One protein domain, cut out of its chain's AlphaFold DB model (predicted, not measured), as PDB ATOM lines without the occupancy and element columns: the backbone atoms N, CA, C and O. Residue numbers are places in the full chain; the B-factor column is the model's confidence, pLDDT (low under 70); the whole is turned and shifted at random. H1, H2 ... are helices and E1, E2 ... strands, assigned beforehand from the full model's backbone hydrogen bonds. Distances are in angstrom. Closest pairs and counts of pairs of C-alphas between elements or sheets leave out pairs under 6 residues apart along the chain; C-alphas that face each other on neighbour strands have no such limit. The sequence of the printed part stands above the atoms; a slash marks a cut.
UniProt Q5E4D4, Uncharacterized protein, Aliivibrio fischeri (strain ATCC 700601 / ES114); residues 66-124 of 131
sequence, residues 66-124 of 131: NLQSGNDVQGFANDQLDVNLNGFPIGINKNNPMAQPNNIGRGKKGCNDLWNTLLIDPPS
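AT A GLANCE: This is residues 66 to 124 of the 131 residues of an uncharacterized protein of Aliivibrio fischeri (strain ATCC 700601 / ES114) (UniProt Q5E4D4). This domain has little regular structure: one helix, H1, stands at the side of a body of winding loops that holds the short strand E1. Past H1, residues 119 to 124 make a tail on the side away from those loops. The printed part has 59 residues, with E1 before H1; the class is mixed, with 14 residues in named elements. The whole is compact, with a radius of gyration of the C-alphas of 10.8 A, and spans 32 by 26 by 17 A.

IN THESE COORDINATES: Find C-alpha 108 at (-19.955, -1.420, -36.915); from there H1, residues 108 to 118, runs 15.8 A to C-alpha 118 at (-24.749, -11.371, -48.257). E1, residues 89 to 91, begins at C-alpha 89, (-17.862, -14.735, -43.767).

HOW THE PARTS SIT: Look from H1 to E1: their closest C-alphas, those of Gly 110 and Gly 91, are 5.9 A apart. E1 pairs with no named strand, but residues 82 to 83 pair with it, antiparallel. In H1 every O i to N i+4 pair is within hydrogen-bond range.

THE WHOLE: The C-alphas of Leu 67 and Ser 124, the two farthest apart, are 33.8 A apart. The link from E1 to H1, 16 residues, is long. The printed part has no cut, and no printed residue is under 70 in pLDDT.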
ATOM      1  N   ASN A  66     -10.548 -25.152 -49.596       88.31
ATOM      2  CA  ASN A  66      -9.899 -24.335 -48.581       88.31
ATOM      3  C   ASN A  66     -10.102 -24.943 -47.187       88.31
ATOM      4  O   ASN A  66     -11.202 -25.362 -46.836       88.31
ATOM      5  N   LEU A  67      -9.036 -24.959 -46.383       84.56
ATOM      6  CA  LEU A  67      -9.038 -25.443 -44.990       84.56
ATOM      7  C   LEU A  67      -8.458 -24.411 -44.009       84.56
ATOM      8  O   LEU A  67      -8.193 -24.717 -42.847       84.56
ATOM      9  N   GLN A  68      -8.222 -23.188 -44.484       90.81
ATOM     10  CA  GLN A  68      -7.697 -22.073 -43.702       90.81
ATOM     11  C   GLN A  68      -8.545 -20.816 -43.908       90.81
ATOM     12  O   GLN A  68      -9.307 -20.716 -44.874       90.81
ATOM     13  N   SER A  69      -8.404 -19.845 -43.002       92.31
ATOM     14  CA  SER A  69      -8.948 -18.504 -43.221       92.31
ATOM     15  C   SER A  69      -8.386 -17.924 -44.512       92.31
ATOM     16  O   SER A  69      -7.187 -18.046 -44.764       92.31
ATOM     17  N   GLY A  70      -9.233 -17.270 -45.294       91.56
ATOM     18  CA  GLY A  70      -8.866 -16.800 -46.621       91.56
ATOM     19  C   GLY A  70      -9.619 -15.541 -47.003       91.56
ATOM     20  O   GLY A  70     -10.701 -15.267 -46.483       91.56
ATOM     21  N   ASN A  71      -9.004 -14.773 -47.888       93.38
ATOM     22  CA  ASN A  71      -9.616 -13.617 -48.520       93.38
ATOM     23  C   ASN A  71     -10.307 -14.041 -49.820       93.38
ATOM     24  O   ASN A  71      -9.918 -15.050 -50.412       93.38
ATOM     25  N   ASP A  72     -11.285 -13.251 -50.255       92.31
ATOM     26  CA  ASP A  72     -11.839 -13.294 -51.612       92.31
ATOM     27  C   ASP A  72     -12.319 -14.695 -52.061       92.31
ATOM     28  O   ASP A  72     -11.866 -15.262 -53.061       92.31
ATOM     29  N   VAL A  73     -13.227 -15.304 -51.284       92.19
ATOM     30  CA  VAL A  73     -13.790 -16.627 -51.608       92.19
ATOM     31  C   VAL A  73     -14.530 -16.587 -52.944       92.19
ATOM     32  O   VAL A  73     -15.549 -15.919 -53.080       92.19
ATOM     33  N   GLN A  74     -14.055 -17.389 -53.899       91.12
ATOM     34  CA  GLN A  74     -14.613 -17.463 -55.247       91.12
ATOM     35  C   GLN A  74     -15.987 -18.146 -55.308       91.12
ATOM     36  O   GLN A  74     -16.234 -19.165 -54.650       91.12
ATOM     37  N   GLY A  75     -16.848 -17.642 -56.191       86.38
ATOM     38  CA  GLY A  75     -18.126 -18.237 -56.572       86.38
ATOM     39  C   GLY A  75     -19.332 -17.742 -55.773       86.38
ATOM     40  O   GLY A  75     -20.393 -18.376 -55.841       86.38
ATOM     41  N   PHE A  76     -19.196 -16.651 -55.012       86.56
ATOM     42  CA  PHE A  76     -20.307 -16.012 -54.305       86.56
ATOM     43  C   PHE A  76     -20.015 -14.543 -53.967       86.56
ATOM     44  O   PHE A  76     -18.879 -14.184 -53.679       86.56
ATOM     45  N   ALA A  77     -21.055 -13.700 -54.001       85.69
ATOM     46  CA  ALA A  77     -21.006 -12.282 -53.633       85.69
ATOM     47  C   ALA A  77     -19.813 -11.497 -54.231       85.69
ATOM     48  O   ALA A  77     -19.066 -10.822 -53.524       85.69
ATOM     49  N   ASN A  78     -19.646 -11.607 -55.555       89.12
ATOM     50  CA  ASN A  78     -18.590 -10.955 -56.343       89.12
ATOM     51  C   ASN A  78     -17.156 -11.296 -55.908       89.12
ATOM     52  O   ASN A  78     -16.245 -10.507 -56.147       89.12
ATOM     53  N   ASP A  79     -16.962 -12.452 -55.274       92.12
ATOM     54  CA  ASP A  79     -15.664 -12.961 -54.832       92.12
ATOM     55  C   ASP A  79     -14.960 -12.043 -53.825       92.12
ATOM     56  O   ASP A  79     -13.741 -12.043 -53.730       92.12
ATOM     57  N   GLN A  80     -15.721 -11.246 -53.068       91.94
ATOM     58  CA  GLN A  80     -15.162 -10.278 -52.116       91.94
ATOM     59  C   GLN A  80     -15.191 -10.778 -50.672       91.94
ATOM     60  O   GLN A  80     -14.768 -10.063 -49.776       91.94
ATOM     61  N   LEU A  81     -15.764 -11.954 -50.398       94.56
ATOM     62  CA  LEU A  81     -15.981 -12.409 -49.026       94.56
ATOM     63  C   LEU A  81     -14.701 -12.973 -48.409       94.56
ATOM     64  O   LEU A  81     -14.153 -13.973 -48.865       94.56
ATOM     65  N   ASP A  82     -14.297 -12.375 -47.293       94.38
ATOM     66  CA  ASP A  82     -13.253 -12.879 -46.411       94.38
ATOM     67  C   ASP A  82     -13.857 -13.846 -45.394       94.38
ATOM     68  O   ASP A  82     -14.861 -13.521 -44.752       94.38
ATOM     69  N   VAL A  83     -13.219 -14.993 -45.164       95.00
ATOM     70  CA  VAL A  83     -13.722 -16.034 -44.257       95.00
ATOM     71  C   VAL A  83     -12.748 -16.404 -43.143       95.00
ATOM     72  O   VAL A  83     -11.526 -16.326 -43.289       95.00
ATOM     73  N   ASN A  84     -13.297 -16.830 -42.004       94.38
ATOM     74  CA  ASN A  84     -12.509 -17.370 -40.895       94.38
ATOM     75  C   ASN A  84     -12.036 -18.807 -41.170       94.38
ATOM     76  O   ASN A  84     -12.293 -19.378 -42.227       94.38
ATOM     77  N   LEU A  85     -11.367 -19.413 -40.184       93.88
ATOM     78  CA  LEU A  85     -10.862 -20.790 -40.263       93.88
ATOM     79  C   LEU A  85     -11.955 -21.846 -40.524       93.88
ATOM     80  O   LEU A  85     -11.651 -22.936 -40.988       93.88
ATOM     81  N   ASN A  86     -13.217 -21.517 -40.244       93.75
ATOM     82  CA  ASN A  86     -14.358 -22.412 -40.422       93.75
ATOM     83  C   ASN A  86     -15.139 -22.128 -41.720       93.75
ATOM     84  O   ASN A  86     -16.198 -22.719 -41.925       93.75
ATOM     85  N   GLY A  87     -14.665 -21.204 -42.565       93.75
ATOM     86  CA  GLY A  87     -15.330 -20.816 -43.810       93.75
ATOM     87  C   GLY A  87     -16.504 -19.846 -43.640       93.75
ATOM     88  O   GLY A  87     -17.230 -19.606 -44.600       93.75
ATOM     89  N   PHE A  88     -16.714 -19.272 -42.450       95.50
ATOM     90  CA  PHE A  88     -17.772 -18.278 -42.246       95.50
ATOM     91  C   PHE A  88     -17.316 -16.880 -42.671       95.50
ATOM     92  O   PHE A  88     -16.193 -16.499 -42.326       95.50
ATOM     93  N   PRO A  89     -18.175 -16.093 -43.346       95.25
ATOM     94  CA  PRO A  89     -17.862 -14.735 -43.767       95.25
ATOM     95  C   PRO A  89     -17.651 -13.814 -42.564       95.25
ATOM     96  O   PRO A  89     -18.467 -13.750 -41.645       95.25
ATOM     97  N   ILE A  90     -16.545 -13.076 -42.582       94.88
ATOM     98  CA  ILE A  90     -16.118 -12.166 -41.514       94.88
ATOM     99  C   ILE A  90     -15.725 -10.776 -42.026       94.88
ATOM    100  O   ILE A  90     -15.305  -9.928 -41.237       94.88
ATOM    101  N   GLY A  91     -15.824 -10.515 -43.326       94.12
ATOM    102  CA  GLY A  91     -15.554  -9.206 -43.913       94.12
ATOM    103  C   GLY A  91     -15.523  -9.256 -45.435       94.12
ATOM    104  O   GLY A  91     -15.752 -10.311 -46.016       94.12
ATOM    105  N   ILE A  92     -15.254  -8.102 -46.045       93.25
ATOM    106  CA  ILE A  92     -15.038  -7.961 -47.498       93.25
ATOM    107  C   ILE A  92     -13.807  -7.116 -47.860       93.25
ATOM    108  O   ILE A  92     -13.643  -6.630 -48.973       93.25
ATOM    109  N   ASN A  93     -13.044  -6.736 -46.841       89.81
ATOM    110  CA  ASN A  93     -12.003  -5.714 -46.922       89.81
ATOM    111  C   ASN A  93     -10.934  -5.928 -45.850       89.81
ATOM    112  O   ASN A  93     -10.363  -4.973 -45.303       89.81
ATOM    113  N   LYS A  94     -10.684  -7.190 -45.505       90.12
ATOM    114  CA  LYS A  94      -9.564  -7.552 -44.650       90.12
ATOM    115  C   LYS A  94      -8.260  -7.449 -45.422       90.12
ATOM    116  O   LYS A  94      -8.218  -7.468 -46.645       90.12
ATOM    117  N   ASN A  95      -7.170  -7.304 -44.676       89.44
ATOM    118  CA  ASN A  95      -5.838  -7.321 -45.267       89.44
ATOM    119  C   ASN A  95      -5.605  -8.669 -45.970       89.44
ATOM    120  O   ASN A  95      -6.172  -9.674 -45.543       89.44
ATOM    121  N   ASN A  96      -4.751  -8.680 -46.994       87.44
ATOM    122  CA  ASN A  96      -4.303  -9.888 -47.681       87.44
ATOM    123  C   ASN A  96      -2.755  -9.925 -47.637       87.44
ATOM    124  O   ASN A  96      -2.125  -9.076 -48.273       87.44
ATOM    125  N   PRO A  97      -2.133 -10.815 -46.837       85.88
ATOM    126  CA  PRO A  97      -2.761 -11.887 -46.062       85.88
ATOM    127  C   PRO A  97      -3.533 -11.387 -44.827       85.88
ATOM    128  O   PRO A  97      -3.185 -10.386 -44.190       85.88
ATOM    129  N   MET A  98      -4.595 -12.114 -44.475       90.69
ATOM    130  CA  MET A  98      -5.485 -11.785 -43.363       90.69
ATOM    131  C   MET A  98      -4.798 -11.899 -41.997       90.69
ATOM    132  O   MET A  98      -4.453 -12.983 -41.542       90.69
ATOM    133  N   ALA A  99      -4.673 -10.772 -41.291       87.00
ATOM    134  CA  ALA A  99      -4.039 -10.719 -39.967       87.00
ATOM    135  C   ALA A  99      -4.995 -10.997 -38.791       87.00
ATOM    136  O   ALA A  99      -4.555 -11.262 -37.675       87.00
ATOM    137  N   GLN A 100      -6.310 -10.885 -39.004       89.62
ATOM    138  CA  GLN A 100      -7.317 -10.990 -37.946       89.62
ATOM    139  C   GLN A 100      -8.450 -11.930 -38.387       89.62
ATOM    140  O   GLN A 100      -9.469 -11.458 -38.881       89.62
ATOM    141  N   PRO A 101      -8.313 -13.256 -38.238       90.62
ATOM    142  CA  PRO A 101      -9.307 -14.215 -38.733       90.62
ATOM    143  C   PRO A 101     -10.550 -14.357 -37.839       90.62
ATOM    144  O   PRO A 101     -11.496 -15.037 -38.218       90.62
ATOM    145  N   ASN A 102     -10.578 -13.712 -36.667       90.62
ATOM    146  CA  ASN A 102     -11.619 -13.932 -35.653       90.62
ATOM    147  C   ASN A 102     -12.541 -12.727 -35.398       90.62
ATOM    148  O   ASN A 102     -13.523 -12.860 -34.675       90.62
ATOM    149  N   ASN A 103     -12.247 -11.545 -35.947       90.38
ATOM    150  CA  ASN A 103     -13.114 -10.368 -35.810       90.38
ATOM    151  C   ASN A 103     -14.047 -10.216 -37.017       90.38
ATOM    152  O   ASN A 103     -13.699 -10.625 -38.114       90.38
ATOM    153  N   ILE A 104     -15.210  -9.593 -36.852       90.38
ATOM    154  CA  ILE A 104     -16.084  -9.246 -37.981       90.38
ATOM    155  C   ILE A 104     -15.754  -7.815 -38.423       90.38
ATOM    156  O   ILE A 104     -16.056  -6.859 -37.712       90.38
ATOM    157  N   GLY A 105     -15.101  -7.685 -39.583       83.25
ATOM    158  CA  GLY A 105     -14.670  -6.432 -40.214       83.25
ATOM    159  C   GLY A 105     -14.093  -5.374 -39.258       83.25
ATOM    160  O   GLY A 105     -13.438  -5.688 -38.263       83.25
ATOM    161  N   ARG A 106     -14.305  -4.087 -39.576       79.50
ATOM    162  CA  ARG A 106     -13.841  -2.942 -38.767       79.50
ATOM    163  C   ARG A 106     -15.007  -2.290 -38.016       79.50
ATOM    164  O   ARG A 106     -15.696  -1.420 -38.552       79.50
ATOM    165  N   GLY A 107     -15.225  -2.695 -36.764       79.88
ATOM    166  CA  GLY A 107     -16.295  -2.156 -35.915       79.88
ATOM    167  C   GLY A 107     -17.684  -2.341 -36.539       79.88
ATOM    168  O   GLY A 107     -17.940  -3.332 -37.215       79.88
ATOM    169  N   LYS A 108     -18.581  -1.358 -36.368       82.44
ATOM    170  CA  LYS A 108     -19.955  -1.420 -36.915       82.44
ATOM    171  C   LYS A 108     -20.000  -1.531 -38.444       82.44
ATOM    172  O   LYS A 108     -20.954  -2.078 -38.985       82.44
ATOM    173  N   LYS A 109     -18.972  -1.026 -39.135       87.31
ATOM    174  CA  LYS A 109     -18.895  -1.080 -40.597       87.31
ATOM    175  C   LYS A 109     -18.796  -2.523 -41.096       87.31
ATOM    176  O   LYS A 109     -19.427  -2.845 -42.086       87.31
ATOM    177  N   GLY A 110     -18.087  -3.397 -40.373       89.44
ATOM    178  CA  GLY A 110     -17.929  -4.804 -40.752       89.44
ATOM    179  C   GLY A 110     -19.256  -5.553 -40.876       89.44
ATOM    180  O   GLY A 110     -19.479  -6.252 -41.858       89.44
ATOM    181  N   CYS A 111     -20.158  -5.356 -39.912       90.12
ATOM    182  CA  CYS A 111     -21.488  -5.961 -39.960       90.12
ATOM    183  C   CYS A 111     -22.326  -5.410 -41.121       90.12
ATOM    184  O   CYS A 111     -23.012  -6.179 -41.780       90.12
ATOM    185  N   ASN A 112     -22.244  -4.105 -41.394       91.56
ATOM    186  CA  ASN A 112     -22.974  -3.482 -42.503       91.56
ATOM    187  C   ASN A 112     -22.435  -3.929 -43.868       91.56
ATOM    188  O   ASN A 112     -23.213  -4.190 -44.777       91.56
ATOM    189  N   ASP A 113     -21.113  -4.033 -44.001       92.31
ATOM    190  CA  ASP A 113     -20.449  -4.520 -45.208       92.31
ATOM    191  C   ASP A 113     -20.917  -5.959 -45.512       92.31
ATOM    192  O   ASP A 113     -21.344  -6.247 -46.629       92.31
ATOM    193  N   LEU A 114     -20.943  -6.842 -44.503       93.56
ATOM    194  CA  LEU A 114     -21.483  -8.200 -44.648       93.56
ATOM    195  C   LEU A 114     -22.988  -8.219 -44.936       93.56
ATOM    196  O   LEU A 114     -23.418  -8.969 -45.805       93.56
ATOM    197  N   TRP A 115     -23.782  -7.399 -44.243       93.62
ATOM    198  CA  TRP A 115     -25.227  -7.283 -44.465       93.62
ATOM    199  C   TRP A 115     -25.551  -6.952 -45.921       93.62
ATOM    200  O   TRP A 115     -26.371  -7.621 -46.544       93.62
ATOM    201  N   ASN A 116     -24.848  -5.965 -46.475       92.81
ATOM    202  CA  ASN A 116     -25.061  -5.514 -47.843       92.81
ATOM    203  C   ASN A 116     -24.503  -6.475 -48.898       92.81
ATOM    204  O   ASN A 116     -24.944  -6.440 -50.038       92.81
ATOM    205  N   THR A 117     -23.523  -7.304 -48.532       94.12
ATOM    206  CA  THR A 117     -22.871  -8.237 -49.462       94.12
ATOM    207  C   THR A 117     -23.576  -9.593 -49.509       94.12
ATOM    208  O   THR A 117     -23.643 -10.225 -50.558       94.12
ATOM    209  N   LEU A 118     -24.105 -10.060 -48.374       94.81
ATOM    210  CA  LEU A 118     -24.749 -11.371 -48.257       94.81
ATOM    211  C   LEU A 118     -26.227 -11.357 -48.675       94.81
ATOM    212  O   LEU A 118     -26.787 -12.419 -48.942       94.81
ATOM    213  N   LEU A 119     -26.869 -10.190 -48.737       94.25
ATOM    214  CA  LEU A 119     -28.259 -10.041 -49.172       94.25
ATOM    215  C   LEU A 119     -28.327  -9.433 -50.576       94.25
ATOM    216  O   LEU A 119     -27.588  -8.510 -50.894       94.25
ATOM    217  N   ILE A 120     -29.254  -9.932 -51.399       88.06
ATOM    218  CA  ILE A 120     -29.470  -9.452 -52.778       88.06
ATOM    219  C   ILE A 120     -30.169  -8.082 -52.799       88.06
ATOM    220  O   ILE A 120     -29.883  -7.260 -53.663       88.06
ATOM    221  N   ASP A 121     -31.059  -7.833 -51.837       90.06
ATOM    222  CA  ASP A 121     -31.746  -6.552 -51.640       90.06
ATOM    223  C   ASP A 121     -31.791  -6.238 -50.131       90.06
ATOM    224  O   ASP A 121     -32.769  -6.548 -49.443       90.06
ATOM    225  N   PRO A 122     -30.669  -5.767 -49.554       90.69
ATOM    226  CA  PRO A 122     -30.558  -5.535 -48.123       90.69
ATOM    227  C   PRO A 122     -31.458  -4.364 -47.702       90.69
ATOM    228  O   PRO A 122     -31.293  -3.249 -48.203       90.69
ATOM    229  N   PRO A 123     -32.355  -4.536 -46.715       91.88
ATOM    230  CA  PRO A 123     -33.060  -3.398 -46.147       91.88
ATOM    231  C   PRO A 123     -32.072  -2.497 -45.392       91.88
ATOM    232  O   PRO A 123     -31.033  -2.948 -44.892       91.88
ATOM    233  N   SER A 124     -32.414  -1.213 -45.275       89.06
ATOM    234  CA  SER A 124     -31.556  -0.230 -44.614       89.06
ATOM    235  C   SER A 124     -31.317  -0.579 -43.146       89.06
ATOM    236  O   SER A 124     -32.261  -0.842 -42.397       89.06
TER     237      SER A 124